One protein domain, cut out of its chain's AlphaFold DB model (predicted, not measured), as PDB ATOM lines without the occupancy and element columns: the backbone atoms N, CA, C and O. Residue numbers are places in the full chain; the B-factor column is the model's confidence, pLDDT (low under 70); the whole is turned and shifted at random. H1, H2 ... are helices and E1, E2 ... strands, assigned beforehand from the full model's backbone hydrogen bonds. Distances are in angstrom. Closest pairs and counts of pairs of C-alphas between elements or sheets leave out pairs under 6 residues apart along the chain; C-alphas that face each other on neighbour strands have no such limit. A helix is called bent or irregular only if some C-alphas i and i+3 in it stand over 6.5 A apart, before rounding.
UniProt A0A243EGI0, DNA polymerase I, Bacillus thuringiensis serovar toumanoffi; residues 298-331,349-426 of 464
ATOM      1  N   GLU A 298      87.305 259.742 242.217       85.44
ATOM      2  CA  GLU A 298      86.621 260.097 243.460       85.44
ATOM      3  C   GLU A 298      85.099 259.955 243.320       85.44
ATOM      4  O   GLU A 298      84.488 259.184 244.055       85.44
ATOM      5  N   PHE A 299      84.494 260.586 242.308       86.81
ATOM      6  CA  PHE A 299      83.050 260.496 242.050       86.81
ATOM      7  C   PHE A 299      82.592 259.054 241.766       86.81
ATOM      8  O   PHE A 299      81.533 258.610 242.219       86.81
ATOM      9  N   LEU A 300      83.399 258.282 241.029       84.69
ATOM     10  CA  LEU A 300      83.103 256.875 240.740       84.69
ATOM     11  C   LEU A 300      83.193 255.979 241.985       84.69
ATOM     12  O   LEU A 300      82.420 255.021 242.092       84.69
ATOM     13  N   SER A 301      84.127 256.269 242.894       81.06
ATOM     14  CA  SER A 301      84.474 255.418 244.042       81.06
ATOM     15  C   SER A 301      83.732 255.774 245.326       81.06
ATOM     16  O   SER A 301      83.425 254.865 246.097       81.06
ATOM     17  N   ASN A 302      83.429 257.055 245.531       82.38
ATOM     18  CA  ASN A 302      82.731 257.564 246.705       82.38
ATOM     19  C   ASN A 302      81.226 257.613 246.407       82.38
ATOM     20  O   ASN A 302      80.476 256.780 246.913       82.38
ATOM     21  N   ASP A 303      80.790 258.487 245.497       86.56
ATOM     22  CA  ASP A 303      79.364 258.750 245.271       86.56
ATOM     23  C   ASP A 303      78.657 257.592 244.550       86.56
ATOM     24  O   ASP A 303      77.749 256.943 245.085       86.56
ATOM     25  N   VAL A 304      79.087 257.286 243.320       87.56
ATOM     26  CA  VAL A 304      78.394 256.320 242.451       87.56
ATOM     27  C   VAL A 304      78.421 254.921 243.063       87.56
ATOM     28  O   VAL A 304      77.398 254.227 243.097       87.56
ATOM     29  N   LYS A 305      79.574 254.499 243.592       89.00
ATOM     30  CA  LYS A 305      79.730 253.186 244.223       89.00
ATOM     31  C   LYS A 305      78.860 253.044 245.470       89.00
ATOM     32  O   LYS A 305      78.204 252.010 245.599       89.00
ATOM     33  N   GLN A 306      78.795 254.049 246.346       89.50
ATOM     34  CA  GLN A 306      77.977 253.992 247.564       89.50
ATOM     35  C   GLN A 306      76.474 253.932 247.246       89.50
ATOM     36  O   GLN A 306      75.753 253.111 247.827       89.50
ATOM     37  N   ILE A 307      76.005 254.726 246.276       91.38
ATOM     38  CA  ILE A 307      74.608 254.704 245.810       91.38
ATOM     39  C   ILE A 307      74.255 253.321 245.239       91.38
ATOM     40  O   ILE A 307      73.260 252.703 245.640       91.38
ATOM     41  N   LEU A 308      75.095 252.786 244.344       92.19
ATOM     42  CA  LEU A 308      74.872 251.470 243.738       92.19
ATOM     43  C   LEU A 308      74.959 250.332 244.766       92.19
ATOM     44  O   LEU A 308      74.173 249.388 244.680       92.19
ATOM     45  N   GLN A 309      75.868 250.411 245.743       92.81
ATOM     46  CA  GLN A 309      75.995 249.422 246.817       92.81
ATOM     47  C   GLN A 309      74.781 249.429 247.752       92.81
ATOM     48  O   GLN A 309      74.262 248.356 248.063       92.81
ATOM     49  N   THR A 310      74.282 250.604 248.140       94.00
ATOM     50  CA  THR A 310      73.058 250.736 248.949       94.00
ATOM     51  C   THR A 310      71.874 250.072 248.244       94.00
ATOM     52  O   THR A 310      71.223 249.190 248.816       94.00
ATOM     53  N   LYS A 311      71.656 250.393 246.958       94.69
ATOM     54  CA  LYS A 311      70.592 249.756 246.167       94.69
ATOM     55  C   LYS A 311      70.814 248.248 246.002       94.69
ATOM     56  O   LYS A 311      69.873 247.467 246.110       94.69
ATOM     57  N   PHE A 312      72.058 247.819 245.792       94.81
ATOM     58  CA  PHE A 312      72.415 246.406 245.677       94.81
ATOM     59  C   PHE A 312      72.075 245.613 246.947       94.81
ATOM     60  O   PHE A 312      71.541 244.510 246.829       94.81
ATOM     61  N   GLN A 313      72.325 246.154 248.146       95.56
ATOM     62  CA  GLN A 313      71.971 245.470 249.395       95.56
ATOM     63  C   GLN A 313      70.452 245.430 249.631       95.56
ATOM     64  O   GLN A 313      69.958 244.392 250.072       95.56
ATOM     65  N   SER A 314      69.704 246.492 249.296       96.31
ATOM     66  CA  SER A 314      68.227 246.492 249.372       96.31
ATOM     67  C   SER A 314      67.626 245.424 248.450       96.31
ATOM     68  O   SER A 314      66.966 244.503 248.933       96.31
ATOM     69  N   VAL A 315      67.966 245.448 247.157       95.31
ATOM     70  CA  VAL A 315      67.468 244.469 246.173       95.31
ATOM     71  C   VAL A 315      67.896 243.045 246.546       95.31
ATOM     72  O   VAL A 315      67.114 242.102 246.428       95.31
ATOM     73  N   LYS A 316      69.123 242.861 247.054       95.12
ATOM     74  CA  LYS A 316      69.580 241.566 247.580       95.12
ATOM     75  C   LYS A 316      68.705 241.099 248.746       95.12
ATOM     76  O   LYS A 316      68.301 239.939 248.743       95.12
ATOM     77  N   LYS A 317      68.410 241.963 249.724       94.94
ATOM     78  CA  LYS A 317      67.557 241.637 250.879       94.94
ATOM     79  C   LYS A 317      66.159 241.213 250.425       94.94
ATOM     80  O   LYS A 317      65.679 240.178 250.870       94.94
ATOM     81  N   GLU A 318      65.552 241.933 249.486       95.81
ATOM     82  CA  GLU A 318      64.238 241.583 248.929       95.81
ATOM     83  C   GLU A 318      64.243 240.227 248.205       95.81
ATOM     84  O   GLU A 318      63.364 239.399 248.443       95.81
ATOM     85  N   ILE A 319      65.265 239.929 247.391       93.50
ATOM     86  CA  ILE A 319      65.409 238.606 246.751       93.50
ATOM     87  C   ILE A 319      65.522 237.489 247.798       93.50
ATOM     88  O   ILE A 319      64.933 236.422 247.620       93.50
ATOM     89  N   LEU A 320      66.267 237.719 248.885       92.19
ATOM     90  CA  LEU A 320      66.404 236.749 249.973       92.19
ATOM     91  C   LEU A 320      65.109 236.590 250.784       92.19
ATOM     92  O   LEU A 320      64.819 235.474 251.206       92.19
ATOM     93  N   ASN A 321      64.306 237.646 250.940       93.19
ATOM     94  CA  ASN A 321      62.974 237.556 251.544       93.19
ATOM     95  C   ASN A 321      62.025 236.696 250.689       93.19
ATOM     96  O   ASN A 321      61.268 235.902 251.237       93.19
ATOM     97  N   TYR A 322      62.085 236.815 249.356       92.19
ATOM     98  CA  TYR A 322      61.243 236.029 248.444       92.19
ATOM     99  C   TYR A 322      61.685 234.569 248.256       92.19
ATOM    100  O   TYR A 322      60.839 233.725 247.982       92.19
ATOM    101  N   LEU A 323      62.989 234.266 248.310       90.69
ATOM    102  CA  LEU A 323      63.524 232.937 247.951       90.69
ATOM    103  C   LEU A 323      64.120 232.152 249.129       90.69
ATOM    104  O   LEU A 323      64.418 230.964 248.974       90.69
ATOM    105  N   GLY A 324      64.332 232.799 250.276       88.00
ATOM    106  CA  GLY A 324      65.088 232.271 251.410       88.00
ATOM    107  C   GLY A 324      66.609 232.444 251.274       88.00
ATOM    108  O   GLY A 324      67.163 232.572 250.179       88.00
ATOM    109  N   SER A 325      67.305 232.430 252.413       86.06
ATOM    110  CA  SER A 325      68.764 232.628 252.522       86.06
ATOM    111  C   SER A 325      69.607 231.373 252.259       86.06
ATOM    112  O   SER A 325      70.814 231.474 252.027       86.06
ATOM    113  N   THR A 326      68.987 230.195 252.259       85.50
ATOM    114  CA  THR A 326      69.623 228.891 252.037       85.50
ATOM    115  C   THR A 326      69.006 228.188 250.834       85.50
ATOM    116  O   THR A 326      67.818 228.351 250.569       85.50
ATOM    117  N   ILE A 327      69.789 227.399 250.096       81.44
ATOM    118  CA  ILE A 327      69.283 226.432 249.109       81.44
ATOM    119  C   ILE A 327      69.273 225.026 249.704       81.44
ATOM    120  O   ILE A 327      70.179 224.667 250.465       81.44
ATOM    121  N   THR A 328      68.289 224.224 249.306       74.94
ATOM    122  CA  THR A 328      68.242 222.796 249.633       74.94
ATOM    123  C   THR A 328      68.909 222.008 248.513       74.94
ATOM    124  O   THR A 328      68.347 221.852 247.431       74.94
ATOM    125  N   LEU A 329      70.123 221.509 248.755       65.88
ATOM    126  CA  LEU A 329      70.792 220.618 247.811       65.88
ATOM    127  C   LEU A 329      70.413 219.165 248.108       65.88
ATOM    128  O   LEU A 329      70.859 218.576 249.096       65.88
ATOM    129  N   ASN A 330      69.632 218.574 247.202       58.53
ATOM    130  CA  ASN A 330      69.528 217.124 247.090       58.53
ATOM    131  C   ASN A 330      70.765 216.611 246.341       58.53
ATOM    132  O   ASN A 330      70.984 216.972 245.185       58.53
ATOM    133  N   ASN A 331      71.555 215.740 246.975       48.31
ATOM    134  CA  ASN A 331      72.734 215.096 246.378       48.31
ATOM    135  C   ASN A 331      72.348 214.010 245.350       48.31
ATOM    136  O   ASN A 331      72.741 212.854 245.462       48.31
ATOM    137  N   THR A 349      71.632 218.831 252.394       60.00
ATOM    138  CA  THR A 349      72.575 219.836 252.890       60.00
ATOM    139  C   THR A 349      72.030 221.214 252.559       60.00
ATOM    140  O   THR A 349      71.889 221.590 251.393       60.00
ATOM    141  N   SER A 350      71.685 221.971 253.600       68.94
ATOM    142  CA  SER A 350      71.379 223.388 253.467       68.94
ATOM    143  C   SER A 350      72.690 224.147 253.270       68.94
ATOM    144  O   SER A 350      73.635 224.017 254.046       68.94
ATOM    145  N   THR A 351      72.774 224.929 252.196       81.12
ATOM    146  CA  THR A 351      73.951 225.764 251.907       81.12
ATOM    147  C   THR A 351      73.520 227.193 251.602       81.12
ATOM    148  O   THR A 351      72.376 227.435 251.222       81.12
ATOM    149  N   LEU A 352      74.412 228.166 251.802       86.38
ATOM    150  CA  LEU A 352      74.088 229.580 251.602       86.38
ATOM    151  C   LEU A 352      73.727 229.877 250.138       86.38
ATOM    152  O   LEU A 352      74.433 229.490 249.198       86.38
ATOM    153  N   PHE A 353      72.623 230.595 249.936       87.75
ATOM    154  CA  PHE A 353      72.150 230.949 248.605       87.75
ATOM    155  C   PHE A 353      73.056 232.018 247.967       87.75
ATOM    156  O   PHE A 353      73.199 233.134 248.464       87.75
ATOM    157  N   ASN A 354      73.655 231.681 246.820       88.81
ATOM    158  CA  ASN A 354      74.486 232.584 246.035       88.81
ATOM    159  C   ASN A 354      73.742 233.014 244.763       88.81
ATOM    160  O   ASN A 354      73.742 232.290 243.768       88.81
ATOM    161  N   ILE A 355      73.154 234.211 244.781       88.25
ATOM    162  CA  ILE A 355      72.364 234.783 243.672       88.25
ATOM    163  C   ILE A 355      73.201 234.928 242.379       88.25
ATOM    164  O   ILE A 355      72.665 234.824 241.273       88.25
ATOM    165  N   ASN A 356      74.526 235.106 242.493       87.06
ATOM    166  CA  ASN A 356      75.432 235.178 241.340       87.06
ATOM    167  C   ASN A 356      75.648 233.818 240.654       87.06
ATOM    168  O   ASN A 356      76.069 233.789 239.498       87.06
ATOM    169  N   SER A 357      75.375 232.697 241.330       89.12
ATOM    170  CA  SER A 357      75.509 231.355 240.758       89.12
ATOM    171  C   SER A 357      74.270 231.005 239.924       89.12
ATOM    172  O   SER A 357      73.183 230.853 240.492       89.12
ATOM    173  N   PRO A 358      74.389 230.802 238.593       87.38
ATOM    174  CA  PRO A 358      73.245 230.435 237.758       87.38
ATOM    175  C   PRO A 358      72.579 229.129 238.201       87.38
ATOM    176  O   PRO A 358      71.371 228.993 238.040       87.38
ATOM    177  N   ALA A 359      73.352 228.206 238.789       86.56
ATOM    178  CA  ALA A 359      72.870 226.932 239.312       86.56
ATOM    179  C   ALA A 359      72.068 227.094 240.614       86.56
ATOM    180  O   ALA A 359      70.987 226.527 240.730       86.56
ATOM    181  N   HIS A 360      72.536 227.910 241.568       89.75
ATOM    182  CA  HIS A 360      71.792 228.139 242.819       89.75
ATOM    183  C   HIS A 360      70.499 228.920 242.536       89.75
ATOM    184  O   HIS A 360      69.457 228.654 243.129       89.75
ATOM    185  N   LEU A 361      70.548 229.866 241.593       89.56
ATOM    186  CA  LEU A 361      69.366 230.601 241.151       89.56
ATOM    187  C   LEU A 361      68.376 229.702 240.393       89.56
ATOM    188  O   LEU A 361      67.170 229.833 240.578       89.56
ATOM    189  N   ALA A 362      68.871 228.774 239.567       88.31
ATOM    190  CA  ALA A 362      68.043 227.770 238.907       88.31
ATOM    191  C   ALA A 362      67.341 226.861 239.928       88.31
ATOM    192  O   ALA A 362      66.127 226.691 239.849       88.31
ATOM    193  N   GLN A 363      68.077 226.362 240.927       86.75
ATOM    194  CA  GLN A 363      67.524 225.603 242.051       86.75
ATOM    195  C   GLN A 363      66.379 226.377 242.728       86.75
ATOM    196  O   GLN A 363      65.269 225.859 242.844       86.75
ATOM    197  N   LYS A 364      66.596 227.658 243.068       88.69
ATOM    198  CA  LYS A 364      65.562 228.500 243.692       88.69
ATOM    199  C   LYS A 364      64.332 228.756 242.831       88.69
ATOM    200  O   LYS A 364      63.223 228.700 243.358       88.69
ATOM    201  N   LEU A 365      64.509 229.066 241.548       89.06
ATOM    202  CA  LEU A 365      63.402 229.452 240.668       89.06
ATOM    203  C   LEU A 365      62.579 228.263 240.165       89.06
ATOM    204  O   LEU A 365      61.388 228.433 239.928       89.06
ATOM    205  N   TYR A 366      63.190 227.093 239.979       88.69
ATOM    206  CA  TYR A 366      62.533 225.946 239.340       88.69
ATOM    207  C   TYR A 366      62.181 224.807 240.302       88.69
ATOM    208  O   TYR A 366      61.258 224.055 240.004       88.69
ATOM    209  N   ILE A 367      62.911 224.652 241.413       85.19
ATOM    210  CA  ILE A 367      62.771 223.496 242.312       85.19
ATOM    211  C   ILE A 367      62.267 223.945 243.685       85.19
ATOM    212  O   ILE A 367      61.141 223.612 244.031       85.19
ATOM    213  N   ASP A 368      63.037 224.747 244.432       85.31
ATOM    214  CA  ASP A 368      62.689 225.097 245.824       85.31
ATOM    215  C   ASP A 368      61.360 225.871 245.935       85.31
ATOM    216  O   ASP A 368      60.602 225.641 246.868       85.31
ATOM    217  N   ASN A 369      61.085 226.794 244.999       85.69
ATOM    218  CA  ASN A 369      59.882 227.647 245.016       85.69
ATOM    219  C   ASN A 369      58.950 227.426 243.806       85.69
ATOM    220  O   ASN A 369      57.934 228.103 243.696       85.69
ATOM    221  N   ALA A 370      59.317 226.547 242.862       87.12
ATOM    222  CA  ALA A 370      58.548 226.211 241.650       87.12
ATOM    223  C   ALA A 370      57.985 227.401 240.817       87.12
ATOM    224  O   ALA A 370      57.013 227.248 240.077       87.12
ATOM    225  N   ILE A 371      58.614 228.582 240.894       87.81
ATOM    226  CA  ILE A 371      58.191 229.830 240.225       87.81
ATOM    227  C   ILE A 371      58.192 229.689 238.693       87.81
ATOM    228  O   ILE A 371      57.333 230.243 238.003       87.81
ATOM    229  N   LEU A 372      59.172 228.966 238.147       87.81
ATOM    230  CA  LEU A 372      59.325 228.708 236.717       87.81
ATOM    231  C   LEU A 372      59.234 227.208 236.429       87.81
ATOM    232  O   LEU A 372      59.760 226.385 237.173       87.81
ATOM    233  N   LYS A 373      58.621 226.848 235.295       83.88
ATOM    234  CA  LYS A 373      58.561 225.457 234.826       83.88
ATOM    235  C   LYS A 373      59.747 225.142 233.904       83.88
ATOM    236  O   LYS A 373      60.046 225.959 233.027       83.88
ATOM    237  N   PRO A 374      60.432 223.997 234.079       81.25
ATOM    238  CA  PRO A 374      61.554 223.608 233.229       81.25
ATOM    239  C   PRO A 374      61.129 223.448 231.767       81.25
ATOM    240  O   PRO A 374      60.038 222.962 231.480       81.25
ATOM    241  N   ILE A 375      62.020 223.811 230.844       78.38
ATOM    242  CA  ILE A 375      61.825 223.586 229.408       78.38
ATOM    243  C   ILE A 375      62.687 222.392 228.999       78.38
ATOM    244  O   ILE A 375      63.893 222.369 229.264       78.38
ATOM    245  N   MET A 376      62.071 221.402 228.356       77.38
ATOM    246  CA  MET A 376      62.787 220.281 227.757       77.38
ATOM    247  C   MET A 376      63.331 220.690 226.386       77.38
ATOM    248  O   MET A 376      62.572 221.076 225.501       77.38
ATOM    249  N   GLU A 377      64.648 220.607 226.204       74.81
ATOM    250  CA  GLU A 377      65.313 220.895 224.929       74.81
ATOM    251  C   GLU A 377      66.315 219.791 224.593       74.81
ATOM    252  O   GLU A 377      67.016 219.285 225.472       74.81
ATOM    253  N   TYR A 378      66.442 219.460 223.308       73.38
ATOM    254  CA  TYR A 378      67.511 218.586 222.831       73.38
ATOM    255  C   TYR A 378      68.872 219.287 222.948       73.38
ATOM    256  O   TYR A 378      69.090 220.351 222.361       73.38
ATOM    257  N   ASP A 379      69.807 218.703 223.698       72.31
ATOM    258  CA  ASP A 379      71.169 219.216 223.799       72.31
ATOM    259  C   ASP A 379      72.106 218.505 222.816       72.31
ATOM    260  O   ASP A 379      72.388 217.315 222.952       72.31
ATOM    261  N   LYS A 380      72.655 219.257 221.851       72.38
ATOM    262  CA  LYS A 380      73.615 218.740 220.862       72.38
ATOM    263  C   LYS A 380      74.888 218.152 221.493       72.38
ATOM    264  O   LYS A 380      75.492 217.274 220.885       72.38
ATOM    265  N   SER A 381      75.296 218.608 222.681       72.56
ATOM    266  CA  SER A 381      76.493 218.106 223.376       72.56
ATOM    267  C   SER A 381      76.266 216.753 224.061       72.56
ATOM    268  O   SER A 381      77.164 215.912 224.074       72.56
ATOM    269  N   CYS A 382      75.059 216.518 224.581       63.28
ATOM    270  CA  CYS A 382      74.687 215.277 225.268       63.28
ATOM    271  C   CYS A 382      73.892 214.298 224.388       63.28
ATOM    272  O   CYS A 382      73.694 213.154 224.789       63.28
ATOM    273  N   LYS A 383      73.457 214.737 223.198       75.25
ATOM    274  CA  LYS A 383      72.620 213.999 222.237       75.25
ATOM    275  C   LYS A 383      71.290 213.488 222.815       75.25
ATOM    276  O   LYS A 383      70.754 212.485 222.350       75.25
ATOM    277  N   SER A 384      70.744 214.186 223.808       70.75
ATOM    278  CA  SER A 384      69.523 213.807 224.522       70.75
ATOM    279  C   SER A 384      68.652 215.021 224.840       70.75
ATOM    280  O   SER A 384      69.116 216.163 224.817       70.75
ATOM    281  N   VAL A 385      67.372 214.779 225.135       70.75
ATOM    282  CA  VAL A 385      66.461 215.814 225.638       70.75
ATOM    283  C   VAL A 385      66.726 216.012 227.130       70.75
ATOM    284  O   VAL A 385      66.630 215.068 227.911       70.75
ATOM    285  N   ILE A 386      67.073 217.236 227.529       71.38
ATOM    286  CA  ILE A 386      67.436 217.584 228.907       71.38
ATOM    287  C   ILE A 386      66.536 218.721 229.398       71.38
ATOM    288  O   ILE A 386      66.241 219.666 228.665       71.38
ATOM    289  N   SER A 387      66.126 218.645 230.666       69.38
ATOM    290  CA  SER A 387      65.505 219.757 231.393       69.38
ATOM    291  C   SER A 387      66.512 220.903 231.552       69.38
ATOM    292  O   SER A 387      67.481 220.789 232.307       69.38
ATOM    293  N   LYS A 388      66.318 222.012 230.828       73.75
ATOM    294  CA  LYS A 388      67.213 223.175 230.893       73.75
ATOM    295  C   LYS A 388      66.649 224.258 231.803       73.75
ATOM    296  O   LYS A 388      65.787 225.043 231.412       73.75
ATOM    297  N   LEU A 389      67.220 224.350 233.002       83.12
ATOM    298  CA  LEU A 389      66.917 225.384 233.995       83.12
ATOM    299  C   LEU A 389      67.647 226.700 233.649       83.12
ATOM    300  O   LEU A 389      68.630 227.088 234.284       83.12
ATOM    301  N   LYS A 390      67.224 227.361 232.566       85.00
ATOM    302  CA  LYS A 390      67.879 228.576 232.057       85.00
ATOM    303  C   LYS A 390      67.545 229.790 232.919       85.00
ATOM    304  O   LYS A 390      66.398 230.200 233.015       85.00
ATOM    305  N   THR A 391      68.569 230.445 233.457       86.75
ATOM    306  CA  THR A 391      68.417 231.723 234.173       86.75
ATOM    307  C   THR A 391      69.034 232.892 233.407       86.75
ATOM    308  O   THR A 391      69.497 233.846 234.020       86.75
ATOM    309  N   ASP A 392      69.105 232.849 232.075       87.88
ATOM    310  CA  ASP A 392      69.667 233.936 231.258       87.88
ATOM    311  C   ASP A 392      68.712 235.146 231.137       87.88
ATOM    312  O   ASP A 392      67.513 235.047 231.410       87.88
ATOM    313  N   ARG A 393      69.232 236.309 230.706       88.19
ATOM    314  CA  ARG A 393      68.449 237.560 230.612       88.19
ATOM    315  C   ARG A 393      67.200 237.408 229.731       88.19
ATOM    316  O   ARG A 393      66.165 237.965 230.084       88.19
ATOM    317  N   LYS A 394      67.262 236.652 228.625       90.00
ATOM    318  CA  LYS A 394      66.127 236.480 227.699       90.00
ATOM    319  C   LYS A 394      65.028 235.617 228.321       90.00
ATOM    320  O   LYS A 394      63.851 235.936 228.165       90.00
ATOM    321  N   THR A 395      65.397 234.565 229.051       89.19
ATOM    322  CA  THR A 395      64.435 233.710 229.769       89.19
ATOM    323  C   THR A 395      63.776 234.449 230.934       89.19
ATOM    324  O   THR A 395      62.558 234.366 231.082       89.19
ATOM    325  N   LEU A 396      64.533 235.234 231.710       90.56
ATOM    326  CA  LEU A 396      63.974 236.036 232.806       90.56
ATOM    327  C   LEU A 396      63.026 237.136 232.290       90.56
ATOM    328  O   LEU A 396      61.922 237.261 232.809       90.56
ATOM    329  N   ILE A 397      63.390 237.866 231.224       90.88
ATOM    330  CA  ILE A 397      62.523 238.907 230.629       90.88
ATOM    331  C   ILE A 397      61.174 238.331 230.169       90.88
ATOM    332  O   ILE A 397      60.128 238.916 230.436       90.88
ATOM    333  N   ARG A 398      61.169 237.150 229.539       91.19
ATOM    334  CA  ARG A 398      59.932 236.464 229.113       91.19
ATOM    335  C   ARG A 398      58.997 236.079 230.265       91.19
ATOM    336  O   ARG A 398      57.834 235.792 230.012       91.19
ATOM    337  N   ASN A 399      59.497 236.041 231.498       91.31
ATOM    338  CA  ASN A 399      58.754 235.617 232.682       91.31
ATOM    339  C   ASN A 399      58.589 236.743 233.720       91.31
ATOM    340  O   ASN A 399      58.275 236.452 234.870       91.31
ATOM    341  N   LEU A 400      58.770 238.017 233.340       91.75
ATOM    342  CA  LEU A 400      58.646 239.171 234.252       91.75
ATOM    343  C   LEU A 400      57.345 239.167 235.071       91.75
ATOM    344  O   LEU A 400      57.381 239.434 236.267       91.75
ATOM    345  N   SER A 401      56.219 238.810 234.449       92.00
ATOM    346  CA  SER A 401      54.898 238.758 235.090       92.00
ATOM    347  C   SER A 401      54.651 237.517 235.958       92.00
ATOM    348  O   SER A 401      53.595 237.422 236.576       92.00
ATOM    349  N   LYS A 402      55.578 236.548 236.015       92.19
ATOM    350  CA  LYS A 402      55.384 235.313 236.798       92.19
ATOM    351  C   LYS A 402      55.611 235.500 238.293       92.19
ATOM    352  O   LYS A 402      54.954 234.819 239.072       92.19
ATOM    353  N   HIS A 403      56.536 236.374 238.698       94.31
ATOM    354  CA  HIS A 403      56.812 236.635 240.112       94.31
ATOM    355  C   HIS A 403      57.607 237.941 240.310       94.31
ATOM    356  O   HIS A 403      58.577 238.148 239.571       94.31
ATOM    357  N   PRO A 404      57.309 238.769 241.337       94.50
ATOM    358  CA  PRO A 404      58.019 240.031 241.607       94.50
ATOM    359  C   PRO A 404      59.544 239.903 241.741       94.50
ATOM    360  O   PRO A 404      60.291 240.814 241.389       94.50
ATOM    361  N   VAL A 405      60.034 238.738 242.180       94.12
ATOM    362  CA  VAL A 405      61.480 238.481 242.308       94.12
ATOM    363  C   VAL A 405      62.231 238.460 240.970       94.12
ATOM    364  O   VAL A 405      63.439 238.679 240.947       94.12
ATOM    365  N   ILE A 406      61.561 238.211 239.839       93.38
ATOM    366  CA  ILE A 406      62.214 238.104 238.523       93.38
ATOM    367  C   ILE A 406      62.740 239.474 238.042       93.38
ATOM    368  O   ILE A 406      63.925 239.547 237.689       93.38
ATOM    369  N   PRO A 407      61.946 240.567 238.090       94.94
ATOM    370  CA  PRO A 407      62.455 241.937 237.993       94.94
ATOM    371  C   PRO A 407      63.637 242.225 238.932       94.94
ATOM    372  O   PRO A 407      64.672 242.712 238.473       94.94
ATOM    373  N   LEU A 408      63.533 241.856 240.216       95.12
ATOM    374  CA  LEU A 408      64.590 242.104 241.206       95.12
ATOM    375  C   LEU A 408      65.897 241.374 240.862       95.12
ATOM    376  O   LEU A 408      66.968 241.967 240.935       95.12
ATOM    377  N   ILE A 409      65.841 240.120 240.404       93.88
ATOM    378  CA  ILE A 409      67.014 239.349 239.943       93.88
ATOM    379  C   ILE A 409      67.685 240.013 238.730       93.88
ATOM    380  O   ILE A 409      68.918 240.020 238.621       93.88
ATOM    381  N   LEU A 410      66.891 240.555 237.802       93.44
ATOM    382  CA  LEU A 410      67.404 241.291 236.645       93.44
ATOM    383  C   LEU A 410      68.093 242.593 237.074       93.44
ATOM    384  O   LEU A 410      69.192 242.878 236.588       93.44
ATOM    385  N   GLU A 411      67.506 243.341 238.011       94.06
ATOM    386  CA  GLU A 411      68.134 244.536 238.581       94.06
ATOM    387  C   GLU A 411      69.398 244.198 239.386       94.06
ATOM    388  O   GLU A 411      70.440 244.807 239.153       94.06
ATOM    389  N   TYR A 412      69.365 243.185 240.250       94.31
ATOM    390  CA  TYR A 412      70.522 242.713 241.013       94.31
ATOM    391  C   TYR A 412      71.720 242.435 240.097       94.31
ATOM    392  O   TYR A 412      72.819 242.938 240.324       94.31
ATOM    393  N   ARG A 413      71.507 241.702 238.996       92.88
ATOM    394  CA  ARG A 413      72.566 241.421 238.013       92.88
ATOM    395  C   ARG A 413      73.037 242.663 237.261       92.88
ATOM    396  O   ARG A 413      74.223 242.750 236.940       92.88
ATOM    397  N   ARG A 414      72.143 243.622 236.992       91.19
ATOM    398  CA  ARG A 414      72.519 244.936 236.448       91.19
ATOM    399  C   ARG A 414      73.449 245.660 237.424       91.19
ATOM    400  O   ARG A 414      74.522 246.072 237.005       91.19
ATOM    401  N   LEU A 415      73.089 245.738 238.705       91.56
ATOM    402  CA  LEU A 415      73.885 246.392 239.748       91.56
ATOM    403  C   LEU A 415      75.254 245.719 239.934       91.56
ATOM    404  O   LEU A 415      76.263 246.417 239.938       91.56
ATOM    405  N   VAL A 416      75.321 244.380 239.969       90.75
ATOM    406  CA  VAL A 416      76.600 243.639 240.007       90.75
ATOM    407  C   VAL A 416      77.490 244.006 238.817       90.75
ATOM    408  O   VAL A 416      78.670 244.304 239.013       90.75
ATOM    409  N   LYS A 417      76.948 244.015 237.588       87.75
ATOM    410  CA  LYS A 417      77.711 244.402 236.388       87.75
ATOM    411  C   LYS A 417      78.157 245.866 236.466       87.75
ATOM    412  O   LYS A 417      79.308 246.143 236.145       87.75
ATOM    413  N   LEU A 418      77.281 246.781 236.890       87.62
ATOM    414  CA  LEU A 418      77.592 248.209 236.999       87.62
ATOM    415  C   LEU A 418      78.731 248.461 237.993       87.62
ATOM    416  O   LEU A 418      79.750 249.011 237.591       87.62
ATOM    417  N   ILE A 419      78.610 247.981 239.235       88.56
ATOM    418  CA  ILE A 419      79.631 248.159 240.281       88.56
ATOM    419  C   ILE A 419      80.972 247.570 239.816       88.56
ATOM    420  O   ILE A 419      81.975 248.279 239.760       88.56
ATOM    421  N   SER A 420      80.976 246.303 239.384       87.00
ATOM    422  CA  SER A 420      82.214 245.622 238.982       87.00
ATOM    423  C   SER A 420      82.880 246.215 237.734       87.00
ATOM    424  O   SER A 420      84.103 246.145 237.616       87.00
ATOM    425  N   SER A 421      82.115 246.809 236.810       83.56
ATOM    426  CA  SER A 421      82.655 247.393 235.570       83.56
ATOM    427  C   SER A 421      83.052 248.861 235.736       83.56
ATOM    428  O   SER A 421      84.179 249.215 235.410       83.56
ATOM    429  N   PHE A 422      82.150 249.707 236.244       80.38
ATOM    430  CA  PHE A 422      82.316 251.165 236.285       80.38
ATOM    431  C   PHE A 422      82.996 251.675 237.556       80.38
ATOM    432  O   PHE A 422      83.774 252.616 237.476       80.38
ATOM    433  N   CYS A 423      82.720 251.073 238.714       83.56
ATOM    434  CA  CYS A 423      83.319 251.516 239.974       83.56
ATOM    435  C   CYS A 423      84.621 250.758 240.259       83.56
ATOM    436  O   CYS A 423      85.608 251.358 240.661       83.56
ATOM    437  N   ASP A 424      84.641 249.438 240.043       84.81
ATOM    438  CA  ASP A 424      85.790 248.611 240.431       84.81
ATOM    439  C   ASP A 424      86.815 248.375 239.315       84.81
ATOM    440  O   ASP A 424      87.965 248.080 239.634       84.81
ATOM    441  N   SER A 425      86.436 248.407 238.033       84.75
ATOM    442  CA  SER A 425      87.364 248.076 236.932       84.75
ATOM    443  C   SER A 425      87.816 249.296 236.144       84.75
ATOM    444  O   SER A 425      89.006 249.422 235.882       84.75
ATOM    445  N   LEU A 426      86.890 250.181 235.778       84.44
ATOM    446  CA  LEU A 426      87.155 251.350 234.942       84.44
ATOM    447  C   LEU A 426      88.269 252.279 235.477       84.44
ATOM    448  O   LEU A 426      89.135 252.622 234.676       84.44
TER     449      LEU A 426
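This is residues 298 to 331 and 349 to 426 of the 464 residues of the protein "DNA polymerase I" of Bacillus thuringiensis serovar toumanoffi (UniProt A0A243EGI0). Two long helices, H1 and H4, lie side by side and run opposite ways, making one half of an elongated body; the other half is looser, with the shorter helix H2, a two-strand ladder E1 E2 beside the last part of H1, and the hairpin E3 E4 at the far end of the long axis. The short H3 packs on H4 at residues 406 to 410. The printed part has 112 residues, with four named helices and four named strands in the order H1 E1 E2 H2 E3 E4 H3 H4; the class is mixed, helices and strands, and each of the two sheets is one antiparallel pair, E1 - E2 and E3 - E4. The whole is only just loose, close to compact, with a radius of gyration of the C-alphas of 16.1 A, and the C-alphas span 53 by 30 by 29 A.

Look first at E3, residues 375 to 379, and E4, residues 384 to 388: they form a hairpin, antiparallel at 139 degrees between their directions. There you find N 377 and O 386 within hydrogen-bond range at 3.1 A, and N 379 and O 384 at 2.9 A. Next find E1, residues 326 to 329, and E2, residues 349 to 352, antiparallel at 143 degrees, with N 327 and O 351 within range at 2.8 A. Both of these strands are apart from E3 and E4. Now look for H2, residues 358 to 368: the closest C-alphas of E1 and H2 are those of Ile 327 and Lys 364, 6.9 A apart. H2 is irregular, but only just, with C-alphas 365 and 368 6.8 A apart. H1, residues 298 to 323, is close to H2 but not clearly touching, and the closest C-alphas are those of Leu 323 and Lys 364, 6.5 A apart. H1 touches H4, residues 405 to 423, at a shallow tilt of 23 degrees, opposite ways, and the closest C-alphas are those of Leu 300 and Cys 423, 5.4 A apart. With its residues 406 to 410 alone, H4 touches H3, residues 393 to 397, and the closest C-alphas are those of Leu 396 and Ile 406, 6.3 A apart. H2 is apart from both H3 and H4. In H3 and H4 every O i to N i+4 pair is within hydrogen-bond range; in H1 20 of 22 are, and in H2 6 of 7.

Find C-alpha 298 at (86.621, 260.097, 243.460); from there H1 runs 35.9 A to C-alpha 323 at (63.524, 232.937, 247.951), with a kink of 31 degrees near residue 305. E1 then spans 9.4 A, and E2, after the cut, 9.9 A. H2 covers 14.3 A, E3 11.7 A, E4 11.6 A and H3 6.1 A. H4 runs 25.5 A from C-alpha 405 and ends at C-alpha 423, at (83.319, 251.516, 239.974).

The two C-alphas farthest apart are those of Glu 298 and Ser 384, 52.9 A. Residues 332 to 348 are not printed, and C-alphas 331 and 349 are 8.1 A apart across this cut, which lies in the link from E1 to E2. Of the links that are printed whole, H2 to E3 and H3 to H4 are short, and the others are tight. The mean pLDDT of the printed part is 85.7; the model's confidence is under 70 at residues 329 to 331, 349 to 350, 382 and 387.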